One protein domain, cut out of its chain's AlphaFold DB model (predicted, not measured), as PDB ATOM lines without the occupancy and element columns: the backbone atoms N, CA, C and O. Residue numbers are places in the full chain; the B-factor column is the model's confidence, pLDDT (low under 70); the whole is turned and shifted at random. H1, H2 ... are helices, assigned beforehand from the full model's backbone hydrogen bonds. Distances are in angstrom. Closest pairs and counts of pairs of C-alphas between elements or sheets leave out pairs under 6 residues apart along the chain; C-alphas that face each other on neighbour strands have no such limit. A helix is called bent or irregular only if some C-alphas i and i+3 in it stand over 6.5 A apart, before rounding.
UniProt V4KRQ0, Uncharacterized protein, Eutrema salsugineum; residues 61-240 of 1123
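AT A GLANCE: This is residues 61 to 240 of the 1123 residues of an uncharacterized protein of Eutrema salsugineum (UniProt V4KRQ0). A long rod of mostly short helices in two groups: at one end H1 has H2 and H4 side by side with it, one on each side, and H3 crosses near its first residues; in the other group H7 to H12 cluster together. H5 and H8 meet where the two groups join, H6 packs on H5, and H13 lies at the far end, where residues 233 to 238 stick out. The printed part has 180 residues with thirteen named helices, H1 to H13 in order along the chain, and no named strand; the class is all helix, and the packing is mostly crossed. The whole is only just loose, close to compact, with a radius of gyration of the C-alphas of 19.4 A, and spans 70 by 29 by 26 A.

IN THESE COORDINATES: The longest helix is H1, residues 61 to 77, which runs 23.0 A from C-alpha 61 at (-12.151, 13.114, 21.084) to C-alpha 77 at (-18.564, -4.881, 33.974). After it come H2, residues 82 to 90, H3, residues 93 to 102, and H4, residues 111 to 121 and 15.7 A long. H5 has residues 127 to 133 and H6 residues 138 to 141. H7, residues 154 to 166, is 18.4 A long, and H8, residues 170 to 179, is 15.1 A long. Short H9, residues 181 to 185, is followed by H10, residues 190 to 199, H11, residues 205 to 214, and H12, residues 216 to 219. H13, residues 226 to 236, is 15.3 A long and ends at C-alpha 236 at (4.071, -34.810, -7.361). H8 is irregular, but only just: C-alphas 171 and 174 are 6.7 A apart.

HOW THE PARTS SIT: H1 and H2 form a helical hairpin, at a shallow tilt of 29 degrees and opposite ways; their closest C-alphas, of Glu 67 and Ser 89, are 5.0 A apart. H1 touches H4, closest at the C-alphas of Ala 69 and Ser 112, 5.2 A, the same way at a tilt of 36 degrees, only just steep. With residues 63 to 67 alone, H1 touches H3 about perpendicular, at 89 degrees, closest at the C-alphas of Ala 66 and Ile 96, 6.9 A. H2 touches H5 about perpendicular, at 80 degrees, closest at the C-alphas of Met 88 and Pro 129, 5.1 A. H5 touches H6, with the C-alphas of Leu 131 and Tyr 141 closest, 6.4 A. H5 also touches H8, at a steep tilt of 49 degrees and opposite ways, with the C-alphas of Leu 131 and Gly 174 closest, 5.4 A. H8 touches H11 at the C-alphas of Arg 172 and Ala 213, the closest, 6.2 A, and H12 at those of Ile 176 and Pro 216, the closest, 5.2 A. H7 touches H9 with residues 155 to 160 alone, closest at the C-alphas of Leu 156 and Phe 184, 4.4 A. H10 touches H11 at a steep tilt of 63 degrees, closest at the C-alphas of Glu 199 and Arg 205, 6.9 A. H13 touches no helix. Every O i to N i+4 pair is within hydrogen-bond range in H1, H2, H5, H7, H11 and H13; the counts are 5 of 6 in H3, 6 of 7 in H4, 4 of 6 in H8, 5 of 6 in H10 and 0 of 1 in H9, where 2 of 2 O i to N i+3 pairs are, while H6 and H12 are too short for an i+4 pair.

THE WHOLE: The two C-alphas farthest apart, of Val 106 and Ala 236, are 69.7 A apart. The printed part has no cut. The link from H6 to H7, residues 142 to 153, is long. The mean pLDDT of the printed part is 85.6, and residues 104 to 109 and residue 120 are under 70.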
ATOM      1  N   SER A  61     -12.085  13.089  19.615       75.25
ATOM      2  CA  SER A  61     -12.151  13.114  21.084       75.25
ATOM      3  C   SER A  61     -13.439  12.499  21.640       75.25
ATOM      4  O   SER A  61     -13.363  11.684  22.550       75.25
ATOM      5  N   ILE A  62     -14.608  12.832  21.073       79.81
ATOM      6  CA  ILE A  62     -15.896  12.215  21.445       79.81
ATOM      7  C   ILE A  62     -15.842  10.701  21.222       79.81
ATOM      8  O   ILE A  62     -16.355   9.950  22.045       79.81
ATOM      9  N   ARG A  63     -15.203  10.255  20.132       82.56
ATOM     10  CA  ARG A  63     -15.024   8.828  19.870       82.56
ATOM     11  C   ARG A  63     -14.095   8.174  20.894       82.56
ATOM     12  O   ARG A  63     -14.523   7.207  21.502       82.56
ATOM     13  N   LYS A  64     -12.904   8.726  21.160       85.19
ATOM     14  CA  LYS A  64     -11.960   8.142  22.134       85.19
ATOM     15  C   LYS A  64     -12.569   7.992  23.534       85.19
ATOM     16  O   LYS A  64     -12.427   6.944  24.144       85.19
ATOM     17  N   MET A  65     -13.336   8.981  23.997       82.19
ATOM     18  CA  MET A  65     -14.039   8.910  25.290       82.19
ATOM     19  C   MET A  65     -15.177   7.870  25.321       82.19
ATOM     20  O   MET A  65     -15.593   7.455  26.404       82.19
ATOM     21  N   ALA A  66     -15.685   7.452  24.156       84.69
ATOM     22  CA  ALA A  66     -16.640   6.353  24.011       84.69
ATOM     23  C   ALA A  66     -15.948   4.986  23.871       84.69
ATOM     24  O   ALA A  66     -16.416   4.023  24.467       84.69
ATOM     25  N   GLU A  67     -14.822   4.914  23.151       89.69
ATOM     26  CA  GLU A  67     -13.929   3.744  23.094       89.69
ATOM     27  C   GLU A  67     -13.446   3.377  24.514       89.69
ATOM     28  O   GLU A  67     -13.553   2.229  24.929       89.69
ATOM     29  N   GLU A  68     -13.007   4.366  25.301       87.44
ATOM     30  CA  GLU A  68     -12.589   4.200  26.704       87.44
ATOM     31  C   GLU A  68     -13.735   3.733  27.620       87.44
ATOM     32  O   GLU A  68     -13.540   2.844  28.445       87.44
ATOM     33  N   ALA A  69     -14.942   4.291  27.463       86.00
ATOM     34  CA  ALA A  69     -16.104   3.912  28.274       86.00
ATOM     35  C   ALA A  69     -16.690   2.537  27.897       86.00
ATOM     36  O   ALA A  69     -17.286   1.871  28.743       86.00
ATOM     37  N   MET A  70     -16.527   2.097  26.645       86.94
ATOM     38  CA  MET A  70     -16.868   0.733  26.232       86.94
ATOM     39  C   MET A  70     -15.829  -0.290  26.692       86.94
ATOM     40  O   MET A  70     -16.222  -1.385  27.087       86.94
ATOM     41  N   LEU A  71     -14.542   0.071  26.721       90.06
ATOM     42  CA  LEU A  71     -13.490  -0.794  27.258       90.06
ATOM     43  C   LEU A  71     -13.722  -1.074  28.749       90.06
ATOM     44  O   LEU A  71     -13.716  -2.234  29.149       90.06
ATOM     45  N   ASP A  72     -14.023  -0.046  29.548       83.25
ATOM     46  CA  ASP A  72     -14.405  -0.211  30.961       83.25
ATOM     47  C   ASP A  72     -15.674  -1.071  31.134       83.25
ATOM     48  O   ASP A  72     -15.749  -1.917  32.022       83.25
ATOM     49  N   TYR A  73     -16.668  -0.939  30.252       83.69
ATOM     50  CA  TYR A  73     -17.837  -1.819  30.294       83.69
ATOM     51  C   TYR A  73     -17.474  -3.283  29.986       83.69
ATOM     52  O   TYR A  73     -17.780  -4.171  30.784       83.69
ATOM     53  N   PHE A  74     -16.798  -3.555  28.866       84.06
ATOM     54  CA  PHE A  74     -16.475  -4.923  28.449       84.06
ATOM     55  C   PHE A  74     -15.462  -5.618  29.369       84.06
ATOM     56  O   PHE A  74     -15.585  -6.816  29.621       84.06
ATOM     57  N   TYR A  75     -14.494  -4.880  29.908       81.50
ATOM     58  CA  TYR A  75     -13.509  -5.412  30.843       81.50
ATOM     59  C   TYR A  75     -14.065  -5.463  32.275       81.50
ATOM     60  O   TYR A  75     -14.256  -6.543  32.832       81.50
ATOM     61  N   SER A  76     -14.410  -4.312  32.859       75.50
ATOM     62  CA  SER A  76     -14.754  -4.191  34.283       75.50
ATOM     63  C   SER A  76     -16.172  -4.667  34.624       75.50
ATOM     64  O   SER A  76     -16.394  -5.173  35.720       75.50
ATOM     65  N   THR A  77     -17.150  -4.502  33.719       75.56
ATOM     66  CA  THR A  77     -18.564  -4.881  33.974       75.56
ATOM     67  C   THR A  77     -18.935  -6.249  33.394       75.56
ATOM     68  O   THR A  77     -19.850  -6.901  33.894       75.56
ATOM     69  N   ARG A  78     -18.258  -6.682  32.325       81.62
ATOM     70  CA  ARG A  78     -18.572  -7.919  31.586       81.62
ATOM     71  C   ARG A  78     -17.492  -9.000  31.689       81.62
ATOM     72  O   ARG A  78     -17.732 -10.118  31.246       81.62
ATOM     73  N   SER A  79     -16.342  -8.690  32.294       78.25
ATOM     74  CA  SER A  79     -15.233  -9.626  32.539       78.25
ATOM     75  C   SER A  79     -14.700 -10.320  31.276       78.25
ATOM     76  O   SER A  79     -14.164 -11.427  31.349       78.25
ATOM     77  N   LEU A  80     -14.821  -9.673  30.112       79.75
ATOM     78  CA  LEU A  80     -14.196 -10.144  28.880       79.75
ATOM     79  C   LEU A  80     -12.678  -9.940  28.964       79.75
ATOM     80  O   LEU A  80     -12.200  -8.940  29.503       79.75
ATOM     81  N   GLN A  81     -11.910 -10.870  28.389       80.19
ATOM     82  CA  GLN A  81     -10.452 -10.741  28.276       80.19
ATOM     83  C   GLN A  81     -10.088  -9.399  27.623       80.19
ATOM     84  O   GLN A  81     -10.677  -9.041  26.602       80.19
ATOM     85  N   TYR A  82      -9.099  -8.678  28.167       82.62
ATOM     86  CA  TYR A  82      -8.777  -7.314  27.727       82.62
ATOM     87  C   TYR A  82      -8.556  -7.211  26.214       82.62
ATOM     88  O   TYR A  82      -9.113  -6.321  25.591       82.62
ATOM     89  N   MET A  83      -7.825  -8.147  25.594       78.38
ATOM     90  CA  MET A  83      -7.607  -8.170  24.134       78.38
ATOM     91  C   MET A  83      -8.921  -8.157  23.331       78.38
ATOM     92  O   MET A  83      -9.021  -7.503  22.292       78.38
ATOM     93  N   VAL A  84      -9.940  -8.866  23.823       81.75
ATOM     94  CA  VAL A  84     -11.274  -8.938  23.212       81.75
ATOM     95  C   VAL A  84     -12.041  -7.643  23.484       81.75
ATOM     96  O   VAL A  84     -12.512  -7.010  22.542       81.75
ATOM     97  N   ALA A  85     -12.084  -7.193  24.742       86.94
ATOM     98  CA  ALA A  85     -12.727  -5.942  25.153       86.94
ATOM     99  C   ALA A  85     -12.151  -4.705  24.432       86.94
ATOM    100  O   ALA A  85     -12.892  -3.811  24.011       86.94
ATOM    101  N   GLU A  86     -10.832  -4.658  24.253       89.75
ATOM    102  CA  GLU A  86     -10.104  -3.597  23.567       89.75
ATOM    103  C   GLU A  86     -10.376  -3.622  22.064       89.75
ATOM    104  O   GLU A  86     -10.700  -2.575  21.501       89.75
ATOM    105  N   SER A  87     -10.324  -4.794  21.417       87.62
ATOM    106  CA  SER A  87     -10.667  -4.912  19.996       87.62
ATOM    107  C   SER A  87     -12.121  -4.503  19.746       87.62
ATOM    108  O   SER A  87     -12.373  -3.625  18.917       87.62
ATOM    109  N   MET A  88     -13.068  -5.035  20.529       90.69
ATOM    110  CA  MET A  88     -14.495  -4.685  20.472       90.69
ATOM    111  C   MET A  88     -14.752  -3.189  20.686       90.69
ATOM    112  O   MET A  88     -15.717  -2.652  20.141       90.69
ATOM    113  N   SER A  89     -13.892  -2.500  21.441       89.81
ATOM    114  CA  SER A  89     -14.008  -1.059  21.687       89.81
ATOM    115  C   SER A  89     -13.335  -0.212  20.604       89.81
ATOM    116  O   SER A  89     -13.945   0.721  20.094       89.81
ATOM    117  N   LYS A  90     -12.093  -0.512  20.213       88.94
ATOM    118  CA  LYS A  90     -11.315   0.315  19.270       88.94
ATOM    119  C   LYS A  90     -11.677   0.059  17.803       88.94
ATOM    120  O   LYS A  90     -11.605   0.983  16.992       88.94
ATOM    121  N   ASN A  91     -12.082  -1.164  17.456       89.94
ATOM    122  CA  ASN A  91     -12.320  -1.584  16.071       89.94
ATOM    123  C   ASN A  91     -13.808  -1.577  15.654       89.94
ATOM    124  O   ASN A  91     -14.092  -1.959  14.523       89.94
ATOM    125  N   SER A  92     -14.730  -1.073  16.492       91.00
ATOM    126  CA  SER A  92     -16.189  -1.033  16.217       91.00
ATOM    127  C   SER A  92     -16.756   0.394  16.024       91.00
ATOM    128  O   SER A  92     -17.609   0.863  16.794       91.00
ATOM    129  N   PRO A  93     -16.258   1.175  15.041       87.19
ATOM    130  CA  PRO A  93     -16.588   2.592  14.889       87.19
ATOM    131  C   PRO A  93     -18.037   2.889  14.465       87.19
ATOM    132  O   PRO A  93     -18.492   4.023  14.670       87.19
ATOM    133  N   LEU A  94     -18.750   1.943  13.847       86.00
ATOM    134  CA  LEU A  94     -20.151   2.089  13.444       86.00
ATOM    135  C   LEU A  94     -21.080   1.784  14.620       86.00
ATOM    136  O   LEU A  94     -21.993   2.574  14.874       86.00
ATOM    137  N   PHE A  95     -20.790   0.731  15.388       89.12
ATOM    138  CA  PHE A  95     -21.440   0.433  16.660       89.12
ATOM    139  C   PHE A  95     -21.340   1.614  17.638       89.12
ATOM    140  O   PHE A  95     -22.369   2.134  18.077       89.12
ATOM    141  N   ILE A  96     -20.134   2.147  17.886       87.50
ATOM    142  CA  ILE A  96     -19.937   3.371  18.692       87.50
ATOM    143  C   ILE A  96     -20.733   4.548  18.114       87.50
ATOM    144  O   ILE A  96     -21.386   5.298  18.843       87.50
ATOM    145  N   GLY A  97     -20.726   4.692  16.787       83.19
ATOM    146  CA  GLY A  97     -21.508   5.701  16.074       83.19
ATOM    147  C   GLY A  97     -23.027   5.545  16.215       83.19
ATOM    148  O   GLY A  97     -23.749   6.510  15.964       83.19
ATOM    149  N   ASN A  98     -23.526   4.374  16.616       84.19
ATOM    150  CA  ASN A  98     -24.931   4.107  16.918       84.19
ATOM    151  C   ASN A  98     -25.236   4.253  18.415       84.19
ATOM    152  O   ASN A  98     -26.237   4.884  18.757       84.19
ATOM    153  N   LEU A  99     -24.358   3.777  19.301       85.06
ATOM    154  CA  LEU A  99     -24.459   3.975  20.752       85.06
ATOM    155  C   LEU A  99     -24.513   5.471  21.109       85.06
ATOM    156  O   LEU A  99     -25.424   5.913  21.806       85.06
ATOM    157  N   LEU A 100     -23.636   6.288  20.512       83.75
ATOM    158  CA  LEU A 100     -23.614   7.750  20.679       83.75
ATOM    159  C   LEU A 100     -24.873   8.485  20.165       83.75
ATOM    160  O   LEU A 100     -25.002   9.684  20.401       83.75
ATOM    161  N   LYS A 101     -25.800   7.806  19.471       82.06
ATOM    162  CA  LYS A 101     -27.131   8.346  19.114       82.06
ATOM    163  C   LYS A 101     -28.211   7.986  20.142       82.06
ATOM    164  O   LYS A 101     -29.228   8.669  20.186       82.06
ATOM    165  N   LYS A 102     -28.009   6.918  20.925       77.50
ATOM    166  CA  LYS A 102     -28.919   6.447  21.987       77.50
ATOM    167  C   LYS A 102     -28.669   7.168  23.323       77.50
ATOM    168  O   LYS A 102     -29.590   7.323  24.118       77.50
ATOM    169  N   VAL A 103     -27.437   7.631  23.559       78.25
ATOM    170  CA  VAL A 103     -27.026   8.322  24.794       78.25
ATOM    171  C   VAL A 103     -27.288   9.831  24.713       78.25
ATOM    172  O   VAL A 103     -26.780  10.513  23.826       78.25
ATOM    173  N   ASN A 104     -28.019  10.377  25.690       65.56
ATOM    174  CA  ASN A 104     -28.193  11.822  25.866       65.56
ATOM    175  C   ASN A 104     -27.055  12.407  26.722       65.56
ATOM    176  O   ASN A 104     -26.894  12.008  27.871       65.56
ATOM    177  N   PHE A 105     -26.309  13.381  26.191       69.62
ATOM    178  CA  PHE A 105     -25.252  14.110  26.912       69.62
ATOM    179  C   PHE A 105     -25.338  15.631  26.687       69.62
ATOM    180  O   PHE A 105     -25.867  16.104  25.670       69.62
ATOM    181  N   VAL A 106     -24.868  16.416  27.666       54.06
ATOM    182  CA  VAL A 106     -25.030  17.883  27.702       54.06
ATOM    183  C   VAL A 106     -23.739  18.585  27.279       54.06
ATOM    184  O   VAL A 106     -23.762  19.361  26.320       54.06
ATOM    185  N   GLY A 107     -22.629  18.268  27.941       58.47
ATOM    186  CA  GLY A 107     -21.263  18.667  27.616       58.47
ATOM    187  C   GLY A 107     -20.429  17.538  26.995       58.47
ATOM    188  O   GLY A 107     -20.907  16.431  26.754       58.47
ATOM    189  N   ALA A 108     -19.157  17.833  26.712       56.53
ATOM    190  CA  ALA A 108     -18.188  16.835  26.242       56.53
ATOM    191  C   ALA A 108     -17.500  16.079  27.396       56.53
ATOM    192  O   ALA A 108     -17.062  14.951  27.205       56.53
ATOM    193  N   SER A 109     -17.447  16.695  28.580       60.69
ATOM    194  CA  SER A 109     -17.045  16.116  29.869       60.69
ATOM    195  C   SER A 109     -17.865  14.881  30.241       60.69
ATOM    196  O   SER A 109     -17.336  13.883  30.716       60.69
ATOM    197  N   ASP A 110     -19.171  14.947  29.993       70.81
ATOM    198  CA  ASP A 110     -20.137  14.015  30.573       70.81
ATOM    199  C   ASP A 110     -20.208  12.690  29.802       70.81
ATOM    200  O   ASP A 110     -20.893  11.770  30.240       70.81
ATOM    201  N   ILE A 111     -19.556  12.591  28.636       75.50
ATOM    202  CA  ILE A 111     -19.780  11.527  27.645       75.50
ATOM    203  C   ILE A 111     -19.509  10.142  28.229       75.50
ATOM    204  O   ILE A 111     -20.395   9.292  28.166       75.50
ATOM    205  N   SER A 112     -18.345   9.921  28.841       72.75
ATOM    206  CA  SER A 112     -18.018   8.621  29.436       72.75
ATOM    207  C   SER A 112     -18.978   8.287  30.583       72.75
ATOM    208  O   SER A 112     -19.547   7.204  30.598       72.75
ATOM    209  N   GLN A 113     -19.286   9.248  31.466       76.19
ATOM    210  CA  GLN A 113     -20.252   9.046  32.555       76.19
ATOM    211  C   GLN A 113     -21.672   8.741  32.033       76.19
ATOM    212  O   GLN A 113     -22.374   7.914  32.611       76.19
ATOM    213  N   CYS A 114     -22.103   9.371  30.936       76.19
ATOM    214  CA  CYS A 114     -23.398   9.124  30.303       76.19
ATOM    215  C   CYS A 114     -23.443   7.772  29.578       76.19
ATOM    216  O   CYS A 114     -24.473   7.103  29.633       76.19
ATOM    217  N   ILE A 115     -22.344   7.340  28.950       79.69
ATOM    218  CA  ILE A 115     -22.220   6.005  28.346       79.69
ATOM    219  C   ILE A 115     -22.245   4.934  29.439       79.69
ATOM    220  O   ILE A 115     -23.109   4.063  29.391       79.69
ATOM    221  N   THR A 116     -21.406   5.037  30.475       76.81
ATOM    222  CA  THR A 116     -21.399   4.093  31.606       76.81
ATOM    223  C   THR A 116     -22.762   4.049  32.312       76.81
ATOM    224  O   THR A 116     -23.252   2.968  32.628       76.81
ATOM    225  N   ARG A 117     -23.442   5.193  32.505       73.94
ATOM    226  CA  ARG A 117     -24.832   5.221  33.012       73.94
ATOM    227  C   ARG A 117     -25.819   4.534  32.068       73.94
ATOM    228  O   ARG A 117     -26.685   3.816  32.548       73.94
ATOM    229  N   HIS A 118     -25.719   4.740  30.755       77.50
ATOM    230  CA  HIS A 118     -26.622   4.108  29.790       77.50
ATOM    231  C   HIS A 118     -26.431   2.587  29.762       77.50
ATOM    232  O   HIS A 118     -27.412   1.867  29.930       77.50
ATOM    233  N   LEU A 119     -25.184   2.115  29.651       78.00
ATOM    234  CA  LEU A 119     -24.817   0.695  29.586       78.00
ATOM    235  C   LEU A 119     -25.156  -0.085  30.871       78.00
ATOM    236  O   LEU A 119     -25.474  -1.268  30.795       78.00
ATOM    237  N   ARG A 120     -25.173   0.575  32.041       68.69
ATOM    238  CA  ARG A 120     -25.659  -0.013  33.309       68.69
ATOM    239  C   ARG A 120     -27.150  -0.372  33.306       68.69
ATOM    240  O   ARG A 120     -27.549  -1.227  34.085       68.69
ATOM    241  N   PHE A 121     -27.962   0.272  32.464       70.06
ATOM    242  CA  PHE A 121     -29.412   0.030  32.372       70.06
ATOM    243  C   PHE A 121     -29.863  -0.522  31.009       70.06
ATOM    244  O   PHE A 121     -30.997  -0.966  30.872       70.06
ATOM    245  N   HIS A 122     -28.984  -0.493  30.006       73.56
ATOM    246  CA  HIS A 122     -29.232  -0.952  28.642       73.56
ATOM    247  C   HIS A 122     -28.034  -1.813  28.213       73.56
ATOM    248  O   HIS A 122     -27.089  -1.276  27.623       73.56
ATOM    249  N   PRO A 123     -28.021  -3.120  28.540       71.50
ATOM    250  CA  PRO A 123     -26.965  -4.007  28.079       71.50
ATOM    251  C   PRO A 123     -26.933  -4.023  26.549       71.50
ATOM    252  O   PRO A 123     -27.969  -4.000  25.882       71.50
ATOM    253  N   VAL A 124     -25.727  -4.033  25.996       83.06
ATOM    254  CA  VAL A 124     -25.516  -4.122  24.551       83.06
ATOM    255  C   VAL A 124     -25.478  -5.578  24.112       83.06
ATOM    256  O   VAL A 124     -25.008  -6.428  24.862       83.06
ATOM    257  N   ASN A 125     -25.936  -5.854  22.889       86.44
ATOM    258  CA  ASN A 125     -25.648  -7.132  22.255       86.44
ATOM    259  C   ASN A 125     -24.151  -7.160  21.898       86.44
ATOM    260  O   ASN A 125     -23.686  -6.330  21.116       86.44
ATOM    261  N   GLU A 126     -23.394  -8.070  22.507       90.25
ATOM    262  CA  GLU A 126     -21.939  -8.172  22.360       90.25
ATOM    263  C   GLU A 126     -21.512  -8.743  21.002       90.25
ATOM    264  O   GLU A 126     -20.395  -8.473  20.561       90.25
ATOM    265  N   PHE A 127     -22.397  -9.452  20.290       89.44
ATOM    266  CA  PHE A 127     -22.103  -9.971  18.953       89.44
ATOM    267  C   PHE A 127     -21.969  -8.851  17.909       89.44
ATOM    268  O   PHE A 127     -21.169  -8.996  16.990       89.44
ATOM    269  N   GLU A 128     -22.678  -7.720  18.047       90.31
ATOM    270  CA  GLU A 128     -22.524  -6.573  17.133       90.31
ATOM    271  C   GLU A 128     -21.073  -6.021  17.112       90.31
ATOM    272  O   GLU A 128     -20.456  -6.032  16.044       90.31
ATOM    273  N   PRO A 129     -20.479  -5.565  18.239       92.62
ATOM    274  CA  PRO A 129     -19.099  -5.080  18.267       92.62
ATOM    275  C   PRO A 129     -18.059  -6.205  18.189       92.62
ATOM    276  O   PRO A 129     -16.951  -5.953  17.724       92.62
ATOM    277  N   PHE A 130     -18.378  -7.445  18.584       93.56
ATOM    278  CA  PHE A 130     -17.498  -8.586  18.303       93.56
ATOM    279  C   PHE A 130     -17.306  -8.741  16.792       93.56
ATOM    280  O   PHE A 130     -16.187  -8.599  16.307       93.56
ATOM    281  N   LEU A 131     -18.394  -8.906  16.033       92.88
ATOM    282  CA  LEU A 131     -18.331  -9.150  14.592       92.88
ATOM    283  C   LEU A 131     -17.833  -7.929  13.795       92.88
ATOM    284  O   LEU A 131     -17.101  -8.125  12.823       92.88
ATOM    285  N   GLU A 132     -18.128  -6.690  14.225       93.00
ATOM    286  CA  GLU A 132     -17.512  -5.486  13.634       93.00
ATOM    287  C   GLU A 132     -15.988  -5.465  13.871       93.00
ATOM    288  O   GLU A 132     -15.215  -5.309  12.923       93.00
ATOM    289  N   SER A 133     -15.533  -5.710  15.108       93.12
ATOM    290  CA  SER A 133     -14.097  -5.743  15.433       93.12
ATOM    291  C   SER A 133     -13.338  -6.893  14.762       93.12
ATOM    292  O   SER A 133     -12.164  -6.745  14.419       93.12
ATOM    293  N   SER A 134     -14.024  -8.013  14.517       92.00
ATOM    294  CA  SER A 134     -13.514  -9.193  13.815       92.00
ATOM    295  C   SER A 134     -13.603  -9.097  12.283       92.00
ATOM    296  O   SER A 134     -13.360 -10.094  11.600       92.00
ATOM    297  N   GLY A 135     -13.902  -7.909  11.738       89.06
ATOM    298  CA  GLY A 135     -13.706  -7.553  10.328       89.06
ATOM    299  C   GLY A 135     -14.964  -7.477   9.455       89.06
ATOM    300  O   GLY A 135     -14.857  -7.054   8.300       89.06
ATOM    301  N   LEU A 136     -16.144  -7.844   9.965       90.56
ATOM    302  CA  LEU A 136     -17.390  -7.810   9.192       90.56
ATOM    303  C   LEU A 136     -18.038  -6.418   9.204       90.56
ATOM    304  O   LEU A 136     -18.003  -5.680  10.186       90.56
ATOM    305  N   LYS A 137     -18.708  -6.061   8.108       88.69
ATOM    306  CA  LYS A 137     -19.538  -4.850   8.013       88.69
ATOM    307  C   LYS A 137     -20.945  -5.158   8.539       88.69
ATOM    308  O   LYS A 137     -21.379  -6.305   8.447       88.69
ATOM    309  N   PRO A 138     -21.739  -4.159   8.970       85.19
ATOM    310  CA  PRO A 138     -23.104  -4.404   9.443       85.19
ATOM    311  C   PRO A 138     -23.994  -5.151   8.438       85.19
ATOM    312  O   PRO A 138     -24.810  -5.971   8.836       85.19
ATOM    313  N   THR A 139     -23.820  -4.925   7.133       85.62
ATOM    314  CA  THR A 139     -24.530  -5.664   6.067       85.62
ATOM    315  C   THR A 139     -24.190  -7.151   6.001       85.62
ATOM    316  O   THR A 139     -25.003  -7.924   5.513       85.62
ATOM    317  N   GLU A 140     -23.002  -7.533   6.466       86.06
ATOM    318  CA  GLU A 140     -22.536  -8.918   6.540       86.06
ATOM    319  C   GLU A 140     -23.023  -9.535   7.864       86.06
ATOM    320  O   GLU A 140     -23.780 -10.501   7.848       86.06
ATOM    321  N   TYR A 141     -22.750  -8.913   9.019       88.50
ATOM    322  CA  TYR A 141     -23.038  -9.544  10.317       88.50
ATOM    323  C   TYR A 141     -24.483  -9.444  10.845       88.50
ATOM    324  O   TYR A 141     -24.823 -10.194  11.758       88.50
ATOM    325  N   THR A 142     -25.357  -8.574  10.315       86.75
ATOM    326  CA  THR A 142     -26.721  -8.362  10.884       86.75
ATOM    327  C   THR A 142     -27.555  -9.649  10.958       86.75
ATOM    328  O   THR A 142     -28.401  -9.773  11.836       86.75
ATOM    329  N   HIS A 143     -27.315 -10.616  10.067       86.75
ATOM    330  CA  HIS A 143     -28.023 -11.901  10.043       86.75
ATOM    331  C   HIS A 143     -27.354 -13.008  10.888       86.75
ATOM    332  O   HIS A 143     -27.918 -14.088  11.038       86.75
ATOM    333  N   LEU A 144     -26.156 -12.746  11.429       86.50
ATOM    334  CA  LEU A 144     -25.379 -13.675  12.261       86.50
ATOM    335  C   LEU A 144     -25.595 -13.429  13.765       86.50
ATOM    336  O   LEU A 144     -25.443 -14.356  14.564       86.50
ATOM    337  N   VAL A 145     -25.948 -12.196  14.146       85.38
ATOM    338  CA  VAL A 145     -26.256 -11.790  15.527       85.38
ATOM    339  C   VAL A 145     -27.482 -12.564  16.048       85.38
ATOM    340  O   VAL A 145     -28.532 -12.511  15.405       85.38
ATOM    341  N   PRO A 146     -27.389 -13.269  17.193       80.81
ATOM    342  CA  PRO A 146     -28.537 -13.940  17.803       80.81
ATOM    343  C   PRO A 146     -29.639 -12.958  18.224       80.81
ATOM    344  O   PRO A 146     -29.367 -11.848  18.682       80.81
ATOM    345  N   SER A 147     -30.896 -13.388  18.107       72.44
ATOM    346  CA  SER A 147     -32.071 -12.633  18.577       72.44
ATOM    347  C   SER A 147     -32.354 -12.804  20.075       72.44
ATOM    348  O   SER A 147     -33.123 -12.040  20.653       72.44
ATOM    349  N   ASP A 148     -31.762 -13.834  20.669       77.50
ATOM    350  CA  ASP A 148     -31.998 -14.385  22.002       77.50
ATOM    351  C   ASP A 148     -30.746 -14.307  22.896       77.50
ATOM    352  O   ASP A 148     -30.860 -13.971  24.076       77.50
ATOM    353  N   GLU A 149     -29.545 -14.512  22.344       79.12
ATOM    354  CA  GLU A 149     -28.285 -14.254  23.056       79.12
ATOM    355  C   GLU A 149     -27.827 -12.788  22.905       79.12
ATOM    356  O   GLU A 149     -27.496 -12.319  21.814       79.12
ATOM    357  N   LEU A 150     -27.727 -12.064  24.025       80.06
ATOM    358  CA  LEU A 150     -27.098 -10.734  24.076       80.06
ATOM    359  C   LEU A 150     -25.580 -10.785  24.307       80.06
ATOM    360  O   LEU A 150     -24.917  -9.760  24.173       80.06
ATOM    361  N   PHE A 151     -25.028 -11.932  24.702       85.06
ATOM    362  CA  PHE A 151     -23.715 -12.012  25.341       85.06
ATOM    363  C   PHE A 151     -22.840 -13.119  24.749       85.06
ATOM    364  O   PHE A 151     -23.343 -14.188  24.411       85.06
ATOM    365  N   LEU A 152     -21.528 -12.884  24.670       86.88
ATOM    366  CA  LEU A 152     -20.584 -13.882  24.157       86.88
ATOM    367  C   LEU A 152     -20.448 -15.041  25.154       86.88
ATOM    368  O   LEU A 152     -20.091 -14.837  26.317       86.88
ATOM    369  N   ASN A 153     -20.711 -16.267  24.702       85.81
ATOM    370  CA  ASN A 153     -20.565 -17.455  25.541       85.81
ATOM    371  C   ASN A 153     -19.085 -17.871  25.707       85.81
ATOM    372  O   ASN A 153     -18.208 -17.487  24.927       85.81
ATOM    373  N   LYS A 154     -18.796 -18.673  26.742       84.81
ATOM    374  CA  LYS A 154     -17.420 -19.070  27.093       84.81
ATOM    375  C   LYS A 154     -16.713 -19.829  25.961       84.81
ATOM    376  O   LYS A 154     -15.551 -19.539  25.688       84.81
ATOM    377  N   LEU A 155     -17.398 -20.771  25.306       87.12
ATOM    378  CA  LEU A 155     -16.808 -21.601  24.247       87.12
ATOM    379  C   LEU A 155     -16.409 -20.756  23.032       87.12
ATOM    380  O   LEU A 155     -15.334 -20.962  22.474       87.12
ATOM    381  N   LEU A 156     -17.209 -19.748  22.676       90.94
ATOM    382  CA  LEU A 156     -16.887 -18.797  21.611       90.94
ATOM    383  C   LEU A 156     -15.581 -18.055  21.911       90.94
ATOM    384  O   LEU A 156     -14.703 -17.995  21.051       90.94
ATOM    385  N   LEU A 157     -15.428 -17.530  23.131       89.62
ATOM    386  CA  LEU A 157     -14.228 -16.802  23.562       89.62
ATOM    387  C   LEU A 157     -12.986 -17.708  23.631       89.62
ATOM    388  O   LEU A 157     -11.890 -17.291  23.252       89.62
ATOM    389  N   GLU A 158     -13.158 -18.955  24.070       89.06
ATOM    390  CA  GLU A 158     -12.089 -19.951  24.174       89.06
ATOM    391  C   GLU A 158     -11.614 -20.428  22.791       89.06
ATOM    392  O   GLU A 158     -10.417 -20.401  22.501       89.06
ATOM    393  N   ASN A 159     -12.537 -20.763  21.885       92.06
ATOM    394  CA  ASN A 159     -12.212 -21.136  20.506       92.06
ATOM    395  C   ASN A 159     -11.640 -19.950  19.707       92.06
ATOM    396  O   ASN A 159     -10.693 -20.128  18.943       92.06
ATOM    397  N   HIS A 160     -12.125 -18.723  19.942       91.19
ATOM    398  CA  HIS A 160     -11.495 -17.496  19.441       91.19
ATOM    399  C   HIS A 160     -10.028 -17.384  19.890       91.19
ATOM    400  O   HIS A 160      -9.152 -17.125  19.063       91.19
ATOM    401  N   HIS A 161      -9.735 -17.630  21.173       89.38
ATOM    402  CA  HIS A 161      -8.361 -17.624  21.676       89.38
ATOM    403  C   HIS A 161      -7.498 -18.710  21.007       89.38
ATOM    404  O   HIS A 161      -6.364 -18.429  20.624       89.38
ATOM    405  N   VAL A 162      -8.028 -19.922  20.791       91.25
ATOM    406  CA  VAL A 162      -7.318 -21.000  20.070       91.25
ATOM    407  C   VAL A 162      -6.994 -20.605  18.621       91.25
ATOM    408  O   VAL A 162      -5.869 -20.830  18.173       91.25
ATOM    409  N   LEU A 163      -7.921 -19.963  17.899       91.75
ATOM    410  CA  LEU A 163      -7.680 -19.464  16.537       91.75
ATOM    411  C   LEU A 163      -6.584 -18.388  16.513       91.75
ATOM    412  O   LEU A 163      -5.623 -18.508  15.751       91.75
ATOM    413  N   CYS A 164      -6.673 -17.386  17.388       90.06
ATOM    414  CA  CYS A 164      -5.661 -16.334  17.504       90.06
ATOM    415  C   CYS A 164      -4.284 -16.906  17.898       90.06
ATOM    416  O   CYS A 164      -3.276 -16.562  17.284       90.06
ATOM    417  N   TYR A 165      -4.231 -17.859  18.837       88.81
ATOM    418  CA  TYR A 165      -2.994 -18.541  19.232       88.81
ATOM    419  C   TYR A 165      -2.413 -19.428  18.116       88.81
ATOM    420  O   TYR A 165      -1.192 -19.568  18.012       88.81
ATOM    421  N   SER A 166      -3.245 -19.993  17.233       85.19
ATOM    422  CA  SER A 166      -2.766 -20.708  16.039       85.19
ATOM    423  C   SER A 166      -2.112 -19.784  14.997       85.19
ATOM    424  O   SER A 166      -1.370 -20.269  14.146       85.19
ATOM    425  N   GLY A 167      -2.306 -18.463  15.111       87.75
ATOM    426  CA  GLY A 167      -1.692 -17.435  14.264       87.75
ATOM    427  C   GLY A 167      -2.658 -16.734  13.303       87.75
ATOM    428  O   GLY A 167      -2.203 -16.099  12.353       87.75
ATOM    429  N   VAL A 168      -3.974 -16.873  13.498       90.75
ATOM    430  CA  VAL A 168      -5.002 -16.184  12.699       90.75
ATOM    431  C   VAL A 168      -5.137 -14.724  13.162       90.75
ATOM    432  O   VAL A 168      -5.252 -14.468  14.357       90.75
ATOM    433  N   ASP A 169      -5.164 -13.762  12.229       87.50
ATOM    434  CA  ASP A 169      -5.452 -12.347  12.542       87.50
ATOM    435  C   ASP A 169      -6.883 -12.216  13.115       87.50
ATOM    436  O   ASP A 169      -7.833 -12.667  12.460       87.50
ATOM    437  N   PRO A 170      -7.087 -11.562  14.279       87.69
ATOM    438  CA  PRO A 170      -8.410 -11.272  14.836       87.69
ATOM    439  C   PRO A 170      -9.425 -10.678  13.840       87.69
ATOM    440  O   PRO A 170     -10.620 -10.939  13.951       87.69
ATOM    441  N   LYS A 171      -8.974  -9.938  12.817       89.12
ATOM    442  CA  LYS A 171      -9.808  -9.352  11.746       89.12
ATOM    443  C   LYS A 171     -10.264 -10.351  10.674       89.12
ATOM    444  O   LYS A 171     -10.935  -9.963   9.720       89.12
ATOM    445  N   ARG A 172      -9.867 -11.622  10.784       89.50
ATOM    446  CA  ARG A 172     -10.347 -12.741   9.954       89.50
ATOM    447  C   ARG A 172     -11.297 -13.670  10.717       89.50
ATOM    448  O   ARG A 172     -11.997 -14.461  10.089       89.50
ATOM    449  N   ILE A 173     -11.392 -13.531  12.043       91.38
ATOM    450  CA  ILE A 173     -12.312 -14.298  12.903       91.38
ATOM    451  C   ILE A 173     -13.769 -14.140  12.452       91.38
ATOM    452  O   ILE A 173     -14.511 -15.115  12.475       91.38
ATOM    453  N   GLY A 174     -14.176 -12.956  11.981       90.75
ATOM    454  CA  GLY A 174     -15.549 -12.706  11.542       90.75
ATOM    455  C   GLY A 174     -15.937 -13.556  10.331       90.75
ATOM    456  O   GLY A 174     -17.010 -14.148  10.316       90.75
ATOM    457  N   LYS A 175     -15.017 -13.722   9.372       89.44
ATOM    458  CA  LYS A 175     -15.188 -14.626   8.226       89.44
ATOM    459  C   LYS A 175     -15.239 -16.099   8.654       89.44
ATOM    460  O   LYS A 175     -16.033 -16.867   8.122       89.44
ATOM    461  N   ILE A 176     -14.442 -16.495   9.650       92.00
ATOM    462  CA  ILE A 176     -14.509 -17.849  10.234       92.00
ATOM    463  C   ILE A 176     -15.868 -18.069  10.925       92.00
ATOM    464  O   ILE A 176     -16.445 -19.146  10.801       92.00
ATOM    465  N   PHE A 177     -16.421 -17.047  11.589       91.69
ATOM    466  CA  PHE A 177     -17.744 -17.091  12.226       91.69
ATOM    467  C   PHE A 177     -18.901 -17.134  11.213       91.69
ATOM    468  O   PHE A 177     -19.912 -17.780  11.471       91.69
ATOM    469  N   GLU A 178     -18.751 -16.483  10.058       90.00
ATOM    470  CA  GLU A 178     -19.708 -16.529   8.944       90.00
ATOM    471  C   GLU A 178     -19.681 -17.883   8.207       90.00
ATOM    472  O   GLU A 178     -20.730 -18.462   7.929       90.00
ATOM    473  N   GLU A 179     -18.495 -18.428   7.913       88.69
ATOM    474  CA  GLU A 179     -18.360 -19.643   7.095       88.69
ATOM    475  C   GLU A 179     -18.394 -20.971   7.865       88.69
ATOM    476  O   GLU A 179     -18.652 -22.009   7.240       88.69
ATOM    477  N   ALA A 180     -18.078 -20.947   9.166       90.62
ATOM    478  CA  ALA A 180     -17.841 -22.120  10.012       90.62
ATOM    479  C   ALA A 180     -18.214 -21.870  11.490       90.62
ATOM    480  O   ALA A 180     -17.426 -22.128  12.405       90.62
ATOM    481  N   ARG A 181     -19.419 -21.339  11.740       89.50
ATOM    482  CA  ARG A 181     -19.916 -20.960  13.078       89.50
ATOM    483  C   ARG A 181     -19.801 -22.078  14.126       89.50
ATOM    484  O   ARG A 181     -19.582 -21.785  15.300       89.50
ATOM    485  N   GLU A 182     -19.906 -23.343  13.722       90.38
ATOM    486  CA  GLU A 182     -19.799 -24.517  14.599       90.38
ATOM    487  C   GLU A 182     -18.450 -24.593  15.328       90.38
ATOM    488  O   GLU A 182     -18.388 -25.092  16.450       90.38
ATOM    489  N   VAL A 183     -17.383 -24.042  14.733       92.62
ATOM    490  CA  VAL A 183     -16.026 -23.995  15.305       92.62
ATOM    491  C   VAL A 183     -15.990 -23.256  16.647       92.62
ATOM    492  O   VAL A 183     -15.192 -23.599  17.515       92.62
ATOM    493  N   PHE A 184     -16.877 -22.278  16.850       91.88
ATOM    494  CA  PHE A 184     -16.979 -21.519  18.100       91.88
ATOM    495  C   PHE A 184     -17.809 -22.236  19.175       91.88
ATOM    496  O   PHE A 184     -17.709 -21.888  20.348       91.88
ATOM    497  N   GLY A 185     -18.602 -23.241  18.789       88.88
ATOM    498  CA  GLY A 185     -19.387 -24.083  19.695       88.88
ATOM    499  C   GLY A 185     -18.672 -25.358  20.151       88.88
ATOM    500  O   GLY A 185     -19.279 -26.167  20.845       88.88
ATOM    501  N   TYR A 186     -17.414 -25.572  19.756       92.44
ATOM    502  CA  TYR A 186     -16.649 -26.755  20.152       92.44
ATOM    503  C   TYR A 186     -16.239 -26.732  21.626       92.44
ATOM    504  O   TYR A 186     -15.882 -25.692  22.178       92.44
ATOM    505  N   GLU A 187     -16.259 -27.909  22.252       92.00
ATOM    506  CA  GLU A 187     -15.796 -28.108  23.624       92.00
ATOM    507  C   GLU A 187     -14.291 -27.825  23.768       92.00
ATOM    508  O   GLU A 187     -13.511 -27.977  22.819       92.00
ATOM    509  N   THR A 188     -13.884 -27.439  24.981       88.19
ATOM    510  CA  THR A 188     -12.494 -27.184  25.385       88.19
ATOM    511  C   THR A 188     -11.528 -28.222  24.806       88.19
ATOM    512  O   THR A 188     -11.638 -29.420  25.057       88.19
ATOM    513  N   GLY A 189     -10.553 -27.752  24.026       85.88
ATOM    514  CA  GLY A 189      -9.509 -28.585  23.421       85.88
ATOM    515  C   GLY A 189      -9.862 -29.233  22.076       85.88
ATOM    516  O   GLY A 189      -8.944 -29.474  21.296       85.88
ATOM    517  N   VAL A 190     -11.141 -29.431  21.724       91.06
ATOM    518  CA  VAL A 190     -11.537 -30.099  20.461       91.06
ATOM    519  C   VAL A 190     -10.989 -29.364  19.235       91.06
ATOM    520  O   VAL A 190     -10.451 -29.992  18.321       91.06
ATOM    521  N   LEU A 191     -11.061 -28.029  19.220       93.25
ATOM    522  CA  LEU A 191     -10.499 -27.220  18.138       93.25
ATOM    523  C   LEU A 191      -8.967 -27.332  18.060       93.25
ATOM    524  O   LEU A 191      -8.415 -27.487  16.970       93.25
ATOM    525  N   ALA A 192      -8.278 -27.332  19.203       91.62
ATOM    526  CA  ALA A 192      -6.829 -27.512  19.250       91.62
ATOM    527  C   ALA A 192      -6.418 -28.900  18.721       91.62
ATOM    528  O   ALA A 192      -5.482 -28.999  17.930       91.62
ATOM    529  N   SER A 193      -7.162 -29.959  19.063       90.75
ATOM    530  CA  SER A 193      -6.957 -31.304  18.511       90.75
ATOM    531  C   SER A 193      -7.173 -31.366  16.996       90.75
ATOM    532  O   SER A 193      -6.427 -32.064  16.314       90.75
ATOM    533  N   LYS A 194      -8.144 -30.625  16.441       91.00
ATOM    534  CA  LYS A 194      -8.352 -30.547  14.981       91.00
ATOM    535  C   LYS A 194      -7.220 -29.821  14.259       91.00
ATOM    536  O   LYS A 194      -6.811 -30.271  13.197       91.00
ATOM    537  N   ILE A 195      -6.709 -28.726  14.825       92.00
ATOM    538  CA  ILE A 195      -5.552 -28.007  14.266       92.00
ATOM    539  C   ILE A 195      -4.315 -28.912  14.317       92.00
ATOM    540  O   ILE A 195      -3.660 -29.105  13.291       92.00
ATOM    541  N   LYS A 196      -4.066 -29.561  15.464       90.31
ATOM    542  CA  LYS A 196      -2.968 -30.519  15.617       90.31
ATOM    543  C   LYS A 196      -3.066 -31.686  14.628       90.31
ATOM    544  O   LYS A 196      -2.060 -32.051  14.039       90.31
ATOM    545  N   ALA A 197      -4.260 -32.215  14.356       90.25
ATOM    546  CA  ALA A 197      -4.441 -33.282  13.367       90.25
ATOM    547  C   ALA A 197      -4.029 -32.886  11.930       90.25
ATOM    548  O   ALA A 197      -3.840 -33.768  11.095       90.25
ATOM    549  N   TYR A 198      -3.873 -31.590  11.628       90.25
ATOM    550  CA  TYR A 198      -3.231 -31.120  10.398       90.25
ATOM    551  C   TYR A 198      -1.719 -30.861  10.568       90.25
ATOM    552  O   TYR A 198      -0.967 -31.105   9.625       90.25
ATOM    553  N   GLU A 199      -1.240 -30.446  11.747       90.19
ATOM    554  CA  GLU A 199       0.204 -30.406  12.059       90.19
ATOM    555  C   GLU A 199       0.829 -31.816  11.965       90.19
ATOM    556  O   GLU A 199       1.866 -31.994  11.327       90.19
ATOM    557  N   ASP A 200       0.135 -32.838  12.481       88.88
ATOM    558  CA  ASP A 200       0.502 -34.261  12.402       88.88
ATOM    559  C   ASP A 200       0.489 -34.804  10.947       88.88
ATOM    560  O   ASP A 200       1.138 -35.806  10.650       88.88
ATOM    561  N   LEU A 201      -0.198 -34.126  10.012       85.75
ATOM    562  CA  LEU A 201      -0.146 -34.392   8.561       85.75
ATOM    563  C   LEU A 201       1.012 -33.656   7.849       85.75
ATOM    564  O   LEU A 201       1.122 -33.710   6.623       85.75
ATOM    565  N   GLY A 202       1.887 -32.979   8.599       84.81
ATOM    566  CA  GLY A 202       3.071 -32.290   8.085       84.81
ATOM    567  C   GLY A 202       2.828 -30.855   7.603       84.81
ATOM    568  O   GLY A 202       3.695 -30.287   6.939       84.81
ATOM    569  N   PHE A 203       1.678 -30.250   7.917       89.19
ATOM    570  CA  PHE A 203       1.426 -28.843   7.601       89.19
ATOM    571  C   PHE A 203       2.058 -27.917   8.646       89.19
ATOM    572  O   PHE A 203       1.824 -28.059   9.844       89.19
ATOM    573  N   SER A 204       2.842 -26.929   8.201       89.44
ATOM    574  CA  SER A 204       3.448 -25.952   9.112       89.44
ATOM    575  C   SER A 204       2.392 -25.018   9.713       89.44
ATOM    576  O   SER A 204       1.418 -24.653   9.055       89.44
ATOM    577  N   ARG A 205       2.597 -24.558  10.949       88.50
ATOM    578  CA  ARG A 205       1.650 -23.666  11.642       88.50
ATOM    579  C   ARG A 205       1.401 -22.337  10.909       88.50
ATOM    580  O   ARG A 205       0.288 -21.823  10.943       88.50
ATOM    581  N   LEU A 206       2.399 -21.834  10.172       89.12
ATOM    582  CA  LEU A 206       2.262 -20.672   9.279       89.12
ATOM    583  C   LEU A 206       1.377 -20.974   8.056       89.12
ATOM    584  O   LEU A 206       0.558 -20.143   7.667       89.12
ATOM    585  N   PHE A 207       1.511 -22.168   7.466       90.12
ATOM    586  CA  PHE A 207       0.602 -22.623   6.416       90.12
ATOM    587  C   PHE A 207      -0.818 -22.786   6.966       90.12
ATOM    588  O   PHE A 207      -1.772 -22.354   6.327       90.12
ATOM    589  N   LEU A 208      -0.968 -23.347   8.169       90.75
ATOM    590  CA  LEU A 208      -2.268 -23.595   8.791       90.75
ATOM    591  C   LEU A 208      -3.014 -22.323   9.186       90.75
ATOM    592  O   LEU A 208      -4.208 -22.254   8.920       90.75
ATOM    593  N   SER A 209      -2.364 -21.295   9.738       91.00
ATOM    594  CA  SER A 209      -3.065 -20.039  10.044       91.00
ATOM    595  C   SER A 209      -3.607 -19.361   8.779       91.00
ATOM    596  O   SER A 209      -4.766 -18.938   8.741       91.00
ATOM    597  N   LYS A 210      -2.811 -19.349   7.699       90.19
ATOM    598  CA  LYS A 210      -3.237 -18.896   6.367       90.19
ATOM    599  C   LYS A 210      -4.382 -19.754   5.822       90.19
ATOM    600  O   LYS A 210      -5.373 -19.211   5.337       90.19
ATOM    601  N   LEU A 211      -4.258 -21.077   5.908       90.19
ATOM    602  CA  LEU A 211      -5.231 -22.038   5.394       90.19
ATOM    603  C   LEU A 211      -6.567 -21.965   6.146       90.19
ATOM    604  O   LEU A 211      -7.608 -22.011   5.508       90.19
ATOM    605  N   ILE A 212      -6.558 -21.779   7.467       91.44
ATOM    606  CA  ILE A 212      -7.764 -21.591   8.287       91.44
ATOM    607  C   ILE A 212      -8.473 -20.282   7.912       91.44
ATOM    608  O   ILE A 212      -9.692 -20.277   7.756       91.44
ATOM    609  N   ALA A 213      -7.732 -19.191   7.684       89.38
ATOM    610  CA  ALA A 213      -8.310 -17.924   7.223       89.38
ATOM    611  C   ALA A 213      -8.867 -17.989   5.781       89.38
ATOM    612  O   ALA A 213      -9.835 -17.298   5.463       89.38
ATOM    613  N   CYS A 214      -8.277 -18.820   4.913       88.56
ATOM    614  CA  CYS A 214      -8.744 -19.051   3.538       88.56
ATOM    615  C   CYS A 214      -9.796 -20.174   3.429       88.56
ATOM    616  O   CYS A 214     -10.450 -20.316   2.403       88.56
ATOM    617  N   SER A 215      -9.925 -21.056   4.417       88.50
ATOM    618  CA  SER A 215     -10.787 -22.244   4.349       88.50
ATOM    619  C   SER A 215     -11.311 -22.647   5.734       88.50
ATOM    620  O   SER A 215     -11.024 -23.756   6.188       88.50
ATOM    621  N   PRO A 216     -12.119 -21.804   6.409       90.38
ATOM    622  CA  PRO A 216     -12.607 -22.062   7.770       90.38
ATOM    623  C   PRO A 216     -13.234 -23.455   7.948       90.38
ATOM    624  O   PRO A 216     -13.054 -24.125   8.964       90.38
ATOM    625  N   ARG A 217     -13.912 -23.933   6.897       88.38
ATOM    626  CA  ARG A 217     -14.633 -25.209   6.853       88.38
ATOM    627  C   ARG A 217     -13.766 -26.464   6.994       88.38
ATOM    628  O   ARG A 217     -14.317 -27.520   7.280       88.38
ATOM    629  N   ILE A 218     -12.434 -26.387   6.865       89.56
ATOM    630  CA  ILE A 218     -11.544 -27.538   7.147       89.56
ATOM    631  C   ILE A 218     -11.557 -27.951   8.627       89.56
ATOM    632  O   ILE A 218     -11.111 -29.047   8.964       89.56
ATOM    633  N   LEU A 219     -12.048 -27.074   9.506       89.81
ATOM    634  CA  LEU A 219     -12.205 -27.323  10.935       89.81
ATOM    635  C   LEU A 219     -13.566 -27.956  11.279       89.81
ATOM    636  O   LEU A 219     -13.743 -28.408  12.408       89.81
ATOM    637  N   ILE A 220     -14.516 -28.020  10.336       87.38
ATOM    638  CA  ILE A 220     -15.848 -28.597  10.561       87.38
ATOM    639  C   ILE A 220     -15.808 -30.116  10.350       87.38
ATOM    640  O   ILE A 220     -15.341 -30.606   9.326       87.38
ATOM    641  N   GLY A 221     -16.371 -30.876  11.293       81.56
ATOM    642  CA  GLY A 221     -16.581 -32.317  11.136       81.56
ATOM    643  C   GLY A 221     -15.285 -33.132  11.225       81.56
ATOM    644  O   GLY A 221     -14.471 -32.915  12.127       81.56
ATOM    645  N   ALA A 222     -15.121 -34.113  10.337       76.94
ATOM    646  CA  ALA A 222     -13.913 -34.934  10.237       76.94
ATOM    647  C   ALA A 222     -12.844 -34.264   9.354       76.94
ATOM    648  O   ALA A 222     -13.176 -33.496   8.453       76.94
ATOM    649  N   THR A 223     -11.567 -34.589   9.587       79.75
ATOM    650  CA  THR A 223     -10.412 -34.054   8.843       79.75
ATOM    651  C   THR A 223     -10.628 -34.130   7.329       79.75
ATOM    652  O   THR A 223     -10.991 -35.182   6.798       79.75
ATOM    653  N   ASN A 224     -10.413 -33.021   6.616       83.19
ATOM    654  CA  ASN A 224     -10.745 -32.911   5.197       83.19
ATOM    655  C   ASN A 224      -9.868 -33.853   4.354       83.19
ATOM    656  O   ASN A 224      -8.697 -33.582   4.113       83.19
ATOM    657  N   VAL A 225     -10.459 -34.945   3.863       85.06
ATOM    658  CA  VAL A 225      -9.756 -36.020   3.138       85.06
ATOM    659  C   VAL A 225      -9.297 -35.602   1.726       85.06
ATOM    660  O   VAL A 225      -8.503 -36.310   1.109       85.06
ATOM    661  N   GLN A 226      -9.777 -34.474   1.185       87.69
ATOM    662  CA  GLN A 226      -9.387 -33.993  -0.149       87.69
ATOM    663  C   GLN A 226      -8.172 -33.062  -0.104       87.69
ATOM    664  O   GLN A 226      -7.343 -33.121  -1.009       87.69
ATOM    665  N   LEU A 227      -8.024 -32.258   0.953       90.50
ATOM    666  CA  LEU A 227      -6.891 -31.343   1.136       90.50
ATOM    667  C   LEU A 227      -5.524 -32.067   1.054       90.50
ATOM    668  O   LEU A 227      -4.736 -31.690   0.185       90.50
ATOM    669  N   PRO A 228      -5.233 -33.142   1.823       89.31
ATOM    670  CA  PRO A 228      -3.988 -33.894   1.673       89.31
ATOM    671  C   PRO A 228      -3.783 -34.420   0.249       89.31
ATOM    672  O   PRO A 228      -2.704 -34.260  -0.303       89.31
ATOM    673  N   LYS A 229      -4.834 -34.934  -0.402       91.25
ATOM    674  CA  LYS A 229      -4.763 -35.472  -1.773       91.25
ATOM    675  C   LYS A 229      -4.507 -34.404  -2.840       91.25
ATOM    676  O   LYS A 229      -3.919 -34.700  -3.879       91.25
ATOM    677  N   VAL A 230      -4.958 -33.168  -2.615       92.94
ATOM    678  CA  VAL A 230      -4.592 -32.005  -3.438       92.94
ATOM    679  C   VAL A 230      -3.111 -31.687  -3.250       92.94
ATOM    680  O   VAL A 230      -2.397 -31.528  -4.238       92.94
ATOM    681  N   MET A 231      -2.632 -31.666  -2.006       92.12
ATOM    682  CA  MET A 231      -1.238 -31.353  -1.688       92.12
ATOM    683  C   MET A 231      -0.269 -32.443  -2.171       92.12
ATOM    684  O   MET A 231       0.772 -32.112  -2.725       92.12
ATOM    685  N   GLU A 232      -0.630 -33.725  -2.081       91.31
ATOM    686  CA  GLU A 232       0.098 -34.848  -2.693       91.31
ATOM    687  C   GLU A 232       0.211 -34.692  -4.216       91.31
ATOM    688  O   GLU A 232       1.302 -34.811  -4.772       91.31
ATOM    689  N   LYS A 233      -0.900 -34.374  -4.901       91.50
ATOM    690  CA  LYS A 233      -0.919 -34.152  -6.358       91.50
ATOM    691  C   LYS A 233      -0.071 -32.953  -6.781       91.50
ATOM    692  O   LYS A 233       0.628 -33.035  -7.786       91.50
ATOM    693  N   LEU A 234      -0.121 -31.854  -6.032       92.88
ATOM    694  CA  LEU A 234       0.696 -30.669  -6.299       92.88
ATOM    695  C   LEU A 234       2.184 -30.941  -6.022       92.88
ATOM    696  O   LEU A 234       3.025 -30.576  -6.841       92.88
ATOM    697  N   LYS A 235       2.502 -31.681  -4.954       91.88
ATOM    698  CA  LYS A 235       3.866 -32.116  -4.620       91.88
ATOM    699  C   LYS A 235       4.458 -33.059  -5.668       91.88
ATOM    700  O   LYS A 235       5.629 -32.913  -6.002       91.88
ATOM    701  N   ALA A 236       3.657 -33.963  -6.238       90.31
ATOM    702  CA  ALA A 236       4.071 -34.810  -7.361       90.31
ATOM    703  C   ALA A 236       4.435 -33.987  -8.615       90.31
ATOM    704  O   ALA A 236       5.424 -34.280  -9.273       90.31
ATOM    705  N   LEU A 237       3.706 -32.896  -8.884       91.06
ATOM    706  CA  LEU A 237       4.028 -31.923  -9.940       91.06
ATOM    707  C   LEU A 237       5.141 -30.923  -9.541       91.06
ATOM    708  O   LEU A 237       5.426 -29.973 -10.272       91.06
ATOM    709  N   GLY A 238       5.797 -31.113  -8.392       90.00
ATOM    710  CA  GLY A 238       6.904 -30.274  -7.934       90.00
ATOM    711  C   GLY A 238       6.495 -28.887  -7.423       90.00
ATOM    712  O   GLY A 238       7.267 -27.942  -7.590       90.00
ATOM    713  N   PHE A 239       5.307 -28.762  -6.825       93.69
ATOM    714  CA  PHE A 239       4.867 -27.582  -6.069       93.69
ATOM    715  C   PHE A 239       4.817 -27.891  -4.565       93.69
ATOM    716  O   PHE A 239       4.254 -28.902  -4.147       93.69
ATOM    717  N   ASP A 240       5.390 -27.015  -3.743       89.69
ATOM    718  CA  ASP A 240       5.451 -27.154  -2.284       89.69
ATOM    719  C   ASP A 240       4.316 -26.401  -1.552       89.69
ATOM    720  O   ASP A 240       3.450 -25.764  -2.163       89.69
TER     721      ASP A 240